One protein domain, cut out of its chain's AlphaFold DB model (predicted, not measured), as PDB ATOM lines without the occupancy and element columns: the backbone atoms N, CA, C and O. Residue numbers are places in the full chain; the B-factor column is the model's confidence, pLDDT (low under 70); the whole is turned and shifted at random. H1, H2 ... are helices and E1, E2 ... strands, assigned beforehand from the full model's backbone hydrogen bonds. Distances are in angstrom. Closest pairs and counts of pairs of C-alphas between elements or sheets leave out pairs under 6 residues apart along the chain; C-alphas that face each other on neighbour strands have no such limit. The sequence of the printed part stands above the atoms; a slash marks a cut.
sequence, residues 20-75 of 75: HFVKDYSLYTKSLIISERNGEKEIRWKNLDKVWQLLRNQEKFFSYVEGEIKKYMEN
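What this domain is: This is residues 20 to 75 of the 75 residues of an uncharacterized protein of Desulfobacteraceae bacterium 4572_88 (UniProt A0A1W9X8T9). A two-stranded hairpin, E1 and E2, runs through the middle of a flat and fairly open shape, with the long helix H3 folding back along one side of it and the small helix H1 with its looping link set off on the other. At the base of the hairpin the chain runs on through the short helix H2, which makes a corner with H3, and H3 then runs back in much the same direction as E1. The 56 printed residues have three named helices and two named strands, in the order H1, E1, E2, H2, H3, and the sheet, in the order E1 - E2, is antiparallel. The class is mixed, helices and strands. The whole is only just loose, close to compact, with a radius of gyration of the C-alphas of 12.4 A and spans of 34 by 29 by 12 A.

Where its parts are: H1, residues 20 to 24, begins with C-alpha 20 at (-20.323, -23.326, 15.197) and measures 6.2 A from first to last C-alpha. E1, residues 33 to 38, measures 16.2 A and begins with C-alpha 33 at (-32.263, -29.668, 18.627). E2, residues 41 to 47, measures 17.6 A. H2, residues 51 to 54, measures 5.1 A. H3, residues 58 to 73, measures 22.7 A and ends with C-alpha 73 at (-39.137, -29.228, 30.947).

How they stand to each other: E1 and E2 form a hairpin of antiparallel neighbours, with 162 degrees between their directions. The C-alphas of Ser 35 and Trp 45 face each other at 4.4 A. Within hydrogen-bond range are N 36 and O 44, 2.8 A, and N 46 and O 34, 2.8 A. The closest C-alphas of E1 and H3 are those of Ile 34 and Ile 69, 7.2 A apart. E2 and H3 are near each other, with 5 pairs of C-alphas within 10 A. H2 and H3 touch, H3 with residues 60 to 65 alone; their closest C-alphas are those of Leu 54 and Phe 61, 5.1 A apart. H2 is apart from E1. H1 is apart from E2, H2 and H3. In H1 and H3 every O i to N i+4 pair is within hydrogen-bond range; H2 is too short for such a pair, and its one O i to N i+3 pair is within range.

The domain as a whole: The C-alphas farthest apart in the domain are those of Gly 39 and Arg 56, at 35.7 A. The printed part has no cut and ends at Asn 75, the chain's last residue. No link is long: H1 to E1 is short, and E1 to E2, E2 to H2 and H2 to H3 are tight. The mean pLDDT of the printed part is 91.0, and residue 75 alone is under 70.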
ATOM      1  N   HIS A  20     -20.768 -22.655  13.972       93.31
ATOM      2  CA  HIS A  20     -20.323 -23.326  15.197       93.31
ATOM      3  C   HIS A  20     -21.238 -24.500  15.592       93.31
ATOM      4  O   HIS A  20     -20.726 -25.562  15.941       93.31
ATOM      5  N   PHE A  21     -22.556 -24.395  15.362       93.44
ATOM      6  CA  PHE A  21     -23.526 -25.447  15.692       93.44
ATOM      7  C   PHE A  21     -23.265 -26.788  14.995       93.44
ATOM      8  O   PHE A  21     -23.637 -27.835  15.522       93.44
ATOM      9  N   VAL A  22     -22.603 -26.782  13.830       91.94
ATOM     10  CA  VAL A  22     -22.193 -28.019  13.144       91.94
ATOM     11  C   VAL A  22     -21.244 -28.830  14.018       91.94
ATOM     12  O   VAL A  22     -21.368 -30.048  14.088       91.94
ATOM     13  N   LYS A  23     -20.315 -28.159  14.705       91.56
ATOM     14  CA  LYS A  23     -19.380 -28.803  15.630       91.56
ATOM     15  C   LYS A  23     -20.053 -29.097  16.966       91.56
ATOM     16  O   LYS A  23     -19.960 -30.226  17.434       91.56
ATOM     17  N   ASP A  24     -20.769 -28.124  17.524       92.50
ATOM     18  CA  ASP A  24     -21.330 -28.221  18.879       92.50
ATOM     19  C   ASP A  24     -22.356 -29.350  19.019       92.50
ATOM     20  O   ASP A  24     -22.356 -30.071  20.014       92.50
ATOM     21  N   TYR A  25     -23.176 -29.563  17.986       93.31
ATOM     22  CA  TYR A  25     -24.171 -30.639  17.957       93.31
ATOM     23  C   TYR A  25     -23.790 -31.795  17.031       93.31
ATOM     24  O   TYR A  25     -24.602 -32.695  16.821       93.31
ATOM     25  N   SER A  26     -22.579 -31.779  16.459       90.62
ATOM     26  CA  SER A  26     -22.125 -32.780  15.481       90.62
ATOM     27  C   SER A  26     -23.138 -32.983  14.340       90.62
ATOM     28  O   SER A  26     -23.556 -34.100  14.048       90.62
ATOM     29  N   LEU A  27     -23.591 -31.892  13.716       89.19
ATOM     30  CA  LEU A  27     -24.624 -31.945  12.678       89.19
ATOM     31  C   LEU A  27     -24.051 -32.437  11.349       89.19
ATOM     32  O   LEU A  27     -23.097 -31.869  10.822       89.19
ATOM     33  N   TYR A  28     -24.702 -33.436  10.758       82.62
ATOM     34  CA  TYR A  28     -24.370 -33.951   9.420       82.62
ATOM     35  C   TYR A  28     -25.468 -33.649   8.388       82.62
ATOM     36  O   TYR A  28     -25.265 -33.800   7.187       82.62
ATOM     37  N   THR A  29     -26.657 -33.260   8.855       85.06
ATOM     38  CA  THR A  29     -27.859 -33.009   8.048       85.06
ATOM     39  C   THR A  29     -28.805 -32.058   8.798       85.06
ATOM     40  O   THR A  29     -28.457 -31.556   9.867       85.06
ATOM     41  N   LYS A  30     -30.003 -31.788   8.256       86.81
ATOM     42  CA  LYS A  30     -31.050 -31.026   8.961       86.81
ATOM     43  C   LYS A  30     -31.379 -31.702  10.301       86.81
ATOM     44  O   LYS A  30     -31.700 -32.883  10.349       86.81
ATOM     45  N   SER A  31     -31.359 -30.946  11.386       91.81
ATOM     46  CA  SER A  31     -31.644 -31.491  12.714       91.81
ATOM     47  C   SER A  31     -32.605 -30.597  13.468       91.81
ATOM     48  O   SER A  31     -32.699 -29.397  13.206       91.81
ATOM     49  N   LEU A  32     -33.313 -31.201  14.418       94.56
ATOM     50  CA  LEU A  32     -34.119 -30.487  15.391       94.56
ATOM     51  C   LEU A  32     -33.502 -30.709  16.767       94.56
ATOM     52  O   LEU A  32     -33.492 -31.832  17.270       94.56
ATOM     53  N   ILE A  33     -32.964 -29.639  17.345       95.19
ATOM     54  CA  ILE A  33     -32.263 -29.668  18.627       95.19
ATOM     55  C   ILE A  33     -33.138 -29.011  19.691       95.19
ATOM     56  O   ILE A  33     -33.653 -27.912  19.486       95.19
ATOM     57  N   ILE A  34     -33.285 -29.671  20.837       95.50
ATOM     58  CA  ILE A  34     -33.748 -29.030  22.068       95.50
ATOM     59  C   ILE A  34     -32.500 -28.556  22.805       95.50
ATOM     60  O   ILE A  34     -31.650 -29.378  23.134       95.50
ATOM     61  N   SER A  35     -32.390 -27.252  23.046       94.25
ATOM     62  CA  SER A  35     -31.296 -26.628  23.796       94.25
ATOM     63  C   SER A  35     -31.877 -25.971  25.042       94.25
ATOM     64  O   SER A  35     -32.775 -25.130  24.946       94.25
ATOM     65  N   GLU A  36     -31.389 -26.371  26.213       92.31
ATOM     66  CA  GLU A  36     -31.698 -25.703  27.468       92.31
ATOM     67  C   GLU A  36     -30.559 -24.770  27.852       92.31
ATOM     68  O   GLU A  36     -29.389 -25.157  27.901       92.31
ATOM     69  N   ARG A  37     -30.923 -23.525  28.155       88.44
ATOM     70  CA  ARG A  37     -29.975 -22.457  28.444       88.44
ATOM     71  C   ARG A  37     -30.293 -21.815  29.784       88.44
ATOM     72  O   ARG A  37     -31.445 -21.500  30.071       88.44
ATOM     73  N   ASN A  38     -29.250 -21.565  30.567       87.06
ATOM     74  CA  ASN A  38     -29.296 -20.687  31.725       87.06
ATOM     75  C   ASN A  38     -28.580 -19.379  31.359       87.06
ATOM     76  O   ASN A  38     -27.347 -19.309  31.343       87.06
ATOM     77  N   GLY A  39     -29.365 -18.369  30.978       85.81
ATOM     78  CA  GLY A  39     -28.845 -17.149  30.365       85.81
ATOM     79  C   GLY A  39     -28.178 -17.448  29.021       85.81
ATOM     80  O   GLY A  39     -28.777 -18.059  28.136       85.81
ATOM     81  N   GLU A  40     -26.922 -17.038  28.867       85.31
ATOM     82  CA  GLU A  40     -26.159 -17.267  27.636       85.31
ATOM     83  C   GLU A  40     -25.577 -18.683  27.544       85.31
ATOM     84  O   GLU A  40     -25.281 -19.150  26.442       85.31
ATOM     85  N   LYS A  41     -25.461 -19.393  28.672       88.75
ATOM     86  CA  LYS A  41     -24.813 -20.702  28.744       88.75
ATOM     87  C   LYS A  41     -25.801 -21.832  28.465       88.75
ATOM     88  O   LYS A  41     -26.807 -21.965  29.160       88.75
ATOM     89  N   GLU A  42     -25.485 -22.679  27.493       91.75
ATOM     90  CA  GLU A  42     -26.171 -23.959  27.313       91.75
ATOM     91  C   GLU A  42     -25.796 -24.927  28.443       91.75
ATOM     92  O   GLU A  42     -24.620 -25.071  28.789       91.75
ATOM     93  N   ILE A  43     -26.805 -25.559  29.042       92.94
ATOM     94  CA  ILE A  43     -26.632 -26.495  30.160       92.94
ATOM     95  C   ILE A  43     -26.877 -27.947  29.756       92.94
ATOM     96  O   ILE A  43     -26.215 -28.839  30.281       92.94
ATOM     97  N   ARG A  44     -27.785 -28.190  28.809       93.19
ATOM     98  CA  ARG A  44     -27.971 -29.493  28.171       93.19
ATOM     99  C   ARG A  44     -28.663 -29.325  26.827       93.19
ATOM    100  O   ARG A  44     -29.416 -28.375  26.623       93.19
ATOM    101  N   TRP A  45     -28.431 -30.280  25.940       95.69
ATOM    102  CA  TRP A  45     -29.100 -30.336  24.652       95.69
ATOM    103  C   TRP A  45     -29.453 -31.769  24.264       95.69
ATOM    104  O   TRP A  45     -28.970 -32.748  24.846       95.69
ATOM    105  N   LYS A  46     -30.357 -31.898  23.296       95.06
ATOM    106  CA  LYS A  46     -30.769 -33.178  22.731       95.06
ATOM    107  C   LYS A  46     -31.087 -33.036  21.254       95.06
ATOM    108  O   LYS A  46     -31.894 -32.191  20.876       95.06
ATOM    109  N   ASN A  47     -30.516 -33.919  20.440       95.00
ATOM    110  CA  ASN A  47     -30.931 -34.086  19.055       95.00
ATOM    111  C   ASN A  47     -32.162 -35.004  18.967       95.00
ATOM    112  O   ASN A  47     -32.201 -36.083  19.563       95.00
ATOM    113  N   LEU A  48     -33.193 -34.560  18.250       95.12
ATOM    114  CA  LEU A  48     -34.425 -35.311  18.028       95.12
ATOM    115  C   LEU A  48     -34.325 -36.182  16.772       95.12
ATOM    116  O   LEU A  48     -35.041 -35.971  15.799       95.12
ATOM    117  N   ASP A  49     -33.477 -37.208  16.790       90.25
ATOM    118  CA  ASP A  49     -33.144 -38.007  15.594       90.25
ATOM    119  C   ASP A  49     -34.347 -38.671  14.902       90.25
ATOM    120  O   ASP A  49     -34.331 -38.915  13.692       90.25
ATOM    121  N   LYS A  50     -35.433 -38.945  15.641       90.81
ATOM    122  CA  LYS A  50     -36.625 -39.600  15.078       90.81
ATOM    123  C   LYS A  50     -37.423 -38.694  14.142       90.81
ATOM    124  O   LYS A  50     -38.291 -39.203  13.437       90.81
ATOM    125  N   VAL A  51     -37.132 -37.391  14.073       89.19
ATOM    126  CA  VAL A  51     -37.826 -36.479  13.147       89.19
ATOM    127  C   VAL A  51     -37.752 -36.962  11.701       89.19
ATOM    128  O   VAL A  51     -38.762 -36.937  11.004       89.19
ATOM    129  N   TRP A  52     -36.604 -37.506  11.284       89.75
ATOM    130  CA  TRP A  52     -36.394 -38.059   9.944       89.75
ATOM    131  C   TRP A  52     -37.317 -39.237   9.627       89.75
ATOM    132  O   TRP A  52     -37.811 -39.363   8.508       89.75
ATOM    133  N   GLN A  53     -37.601 -40.072  10.628       89.06
ATOM    134  CA  GLN A  53     -38.489 -41.231  10.503       89.06
ATOM    135  C   GLN A  53     -39.967 -40.819  10.437       89.06
ATOM    136  O   GLN A  53     -40.809 -41.582   9.966       89.06
ATOM    137  N   LEU A  54     -40.285 -39.610  10.909       90.75
ATOM    138  CA  LEU A  54     -41.649 -39.115  11.075       90.75
ATOM    139  C   LEU A  54     -42.049 -38.065  10.031       90.75
ATOM    140  O   LEU A  54     -43.194 -37.630  10.034       90.75
ATOM    141  N   LEU A  55     -41.168 -37.708   9.087       84.19
ATOM    142  CA  LEU A  55     -41.427 -36.667   8.076       84.19
ATOM    143  C   LEU A  55     -42.696 -36.893   7.238       84.19
ATOM    144  O   LEU A  55     -43.293 -35.936   6.760       84.19
ATOM    145  N   ARG A  56     -43.106 -38.152   7.043       90.38
ATOM    146  CA  ARG A  56     -44.314 -38.511   6.276       90.38
ATOM    147  C   ARG A  56     -45.578 -38.624   7.130       90.38
ATOM    148  O   ARG A  56     -46.638 -38.937   6.599       90.38
ATOM    149  N   ASN A  57     -45.477 -38.417   8.441       93.75
ATOM    150  CA  ASN A  57     -46.605 -38.478   9.359       93.75
ATOM    151  C   ASN A  57     -46.575 -37.264  10.291       93.75
ATOM    152  O   ASN A  57     -45.940 -37.276  11.345       93.75
ATOM    153  N   GLN A  58     -47.289 -36.223   9.871       90.69
ATOM    154  CA  GLN A  58     -47.352 -34.942  10.561       90.69
ATOM    155  C   GLN A  58     -47.816 -35.083  12.017       90.69
ATOM    156  O   GLN A  58     -47.200 -34.511  12.911       90.69
ATOM    157  N   GLU A  59     -48.855 -35.878  12.273       93.94
ATOM    158  CA  GLU A  59     -49.386 -36.093  13.623       93.94
ATOM    159  C   GLU A  59     -48.326 -36.703  14.550       93.94
ATOM    160  O   GLU A  59     -48.008 -36.136  15.596       93.94
ATOM    161  N   LYS A  60     -47.693 -37.805  14.126       94.19
ATOM    162  CA  LYS A  60     -46.635 -38.457  14.911       94.19
ATOM    163  C   LYS A  60     -45.421 -37.557  15.101       94.19
ATOM    164  O   LYS A  60     -44.809 -37.604  16.166       94.19
ATOM    165  N   PHE A  61     -45.068 -36.755  14.095       93.31
ATOM    166  CA  PHE A  61     -43.995 -35.771  14.203       93.31
ATOM    167  C   PHE A  61     -44.283 -34.775  15.332       93.31
ATOM    168  O   PHE A  61     -43.454 -34.627  16.231       93.31
ATOM    169  N   PHE A  62     -45.465 -34.151  15.336       92.88
ATOM    170  CA  PHE A  62     -45.833 -33.181  16.369       92.88
ATOM    171  C   PHE A  62     -45.913 -33.821  17.755       92.88
ATOM    172  O   PHE A  62     -45.302 -33.308  18.691       92.88
ATOM    173  N   SER A  63     -46.567 -34.981  17.888       95.31
ATOM    174  CA  SER A  63     -46.643 -35.688  19.173       95.31
ATOM    175  C   SER A  63     -45.263 -36.057  19.723       95.31
ATOM    176  O   SER A  63     -45.031 -35.965  20.929       95.31
ATOM    177  N   TYR A  64     -44.333 -36.461  18.852       95.81
ATOM    178  CA  TYR A  64     -42.963 -36.760  19.250       95.81
ATOM    179  C   TYR A  64     -42.241 -35.511  19.759       95.81
ATOM    180  O   TYR A  64     -41.710 -35.532  20.867       95.81
ATOM    181  N   VAL A  65     -42.256 -34.418  18.991       94.44
ATOM    182  CA  VAL A  65     -41.574 -33.172  19.368       94.44
ATOM    183  C   VAL A  65     -42.136 -32.610  20.675       94.44
ATOM    184  O   VAL A  65     -41.369 -32.314  21.590       94.44
ATOM    185  N   GLU A  66     -43.460 -32.523  20.812       93.88
ATOM    186  CA  GLU A  66     -44.093 -32.050  22.048       93.88
ATOM    187  C   GLU A  66     -43.762 -32.937  23.251       93.88
ATOM    188  O   GLU A  66     -43.487 -32.428  24.338       93.88
ATOM    189  N   GLY A  67     -43.783 -34.259  23.069       95.19
ATOM    190  CA  GLY A  67     -43.448 -35.208  24.125       95.19
ATOM    191  C   GLY A  67     -42.003 -35.067  24.595       95.19
ATOM    192  O   GLY A  67     -41.737 -35.122  25.793       95.19
ATOM    193  N   GLU A  68     -41.066 -34.848  23.675       95.56
ATOM    194  CA  GLU A  68     -39.660 -34.642  24.020       95.56
ATOM    195  C   GLU A  68     -39.422 -33.294  24.704       95.56
ATOM    196  O   GLU A  68     -38.685 -33.255  25.686       95.56
ATOM    197  N   ILE A  69     -40.102 -32.224  24.274       93.62
ATOM    198  CA  ILE A  69     -40.051 -30.919  24.950       93.62
ATOM    199  C   ILE A  69     -40.587 -31.030  26.381       93.62
ATOM    200  O   ILE A  69     -39.924 -30.572  27.305       93.62
ATOM    201  N   LYS A  70     -41.747 -31.670  26.593       92.94
ATOM    202  CA  LYS A  70     -42.333 -31.838  27.939       92.94
ATOM    203  C   LYS A  70     -41.378 -32.563  28.884       92.94
ATOM    204  O   LYS A  70     -41.080 -32.042  29.951       92.94
ATOM    205  N   LYS A  71     -40.800 -33.688  28.445       92.25
ATOM    206  CA  LYS A  71     -39.780 -34.422  29.219       92.25
ATOM    207  C   LYS A  71     -38.556 -33.565  29.551       92.25
ATOM    208  O   LYS A  71     -37.945 -33.749  30.599       92.25
ATOM    209  N   TYR A  72     -38.174 -32.661  28.650       90.56
ATOM    210  CA  TYR A  72     -37.065 -31.732  28.863       90.56
ATOM    211  C   TYR A  72     -37.409 -30.599  29.834       90.56
ATOM    212  O   TYR A  72     -36.510 -30.009  30.407       90.56
ATOM    213  N   MET A  73     -38.689 -30.275  30.020       87.94
ATOM    214  CA  MET A  73     -39.137 -29.228  30.947       87.94
ATOM    215  C   MET A  73     -39.493 -29.754  32.343       87.94
ATOM    216  O   MET A  73     -39.605 -28.960  33.274       87.94
ATOM    217  N   GLU A  74     -39.749 -31.054  32.477       85.62
ATOM    218  CA  GLU A  74     -40.127 -31.707  33.740       85.62
ATOM    219  C   GLU A  74     -38.924 -32.125  34.605       85.62
ATOM    220  O   GLU A  74     -39.114 -32.451  35.776       85.62
ATOM    221  N   ASN A  75     -37.708 -32.096  34.047       59.53
ATOM    222  CA  ASN A  75     -36.444 -32.359  34.748       59.53
ATOM    223  C   ASN A  75     -35.713 -31.061  35.062       59.53
ATOM    224  O   ASN A  75     -35.136 -30.958  36.160       59.53
TER     225      ASN A  75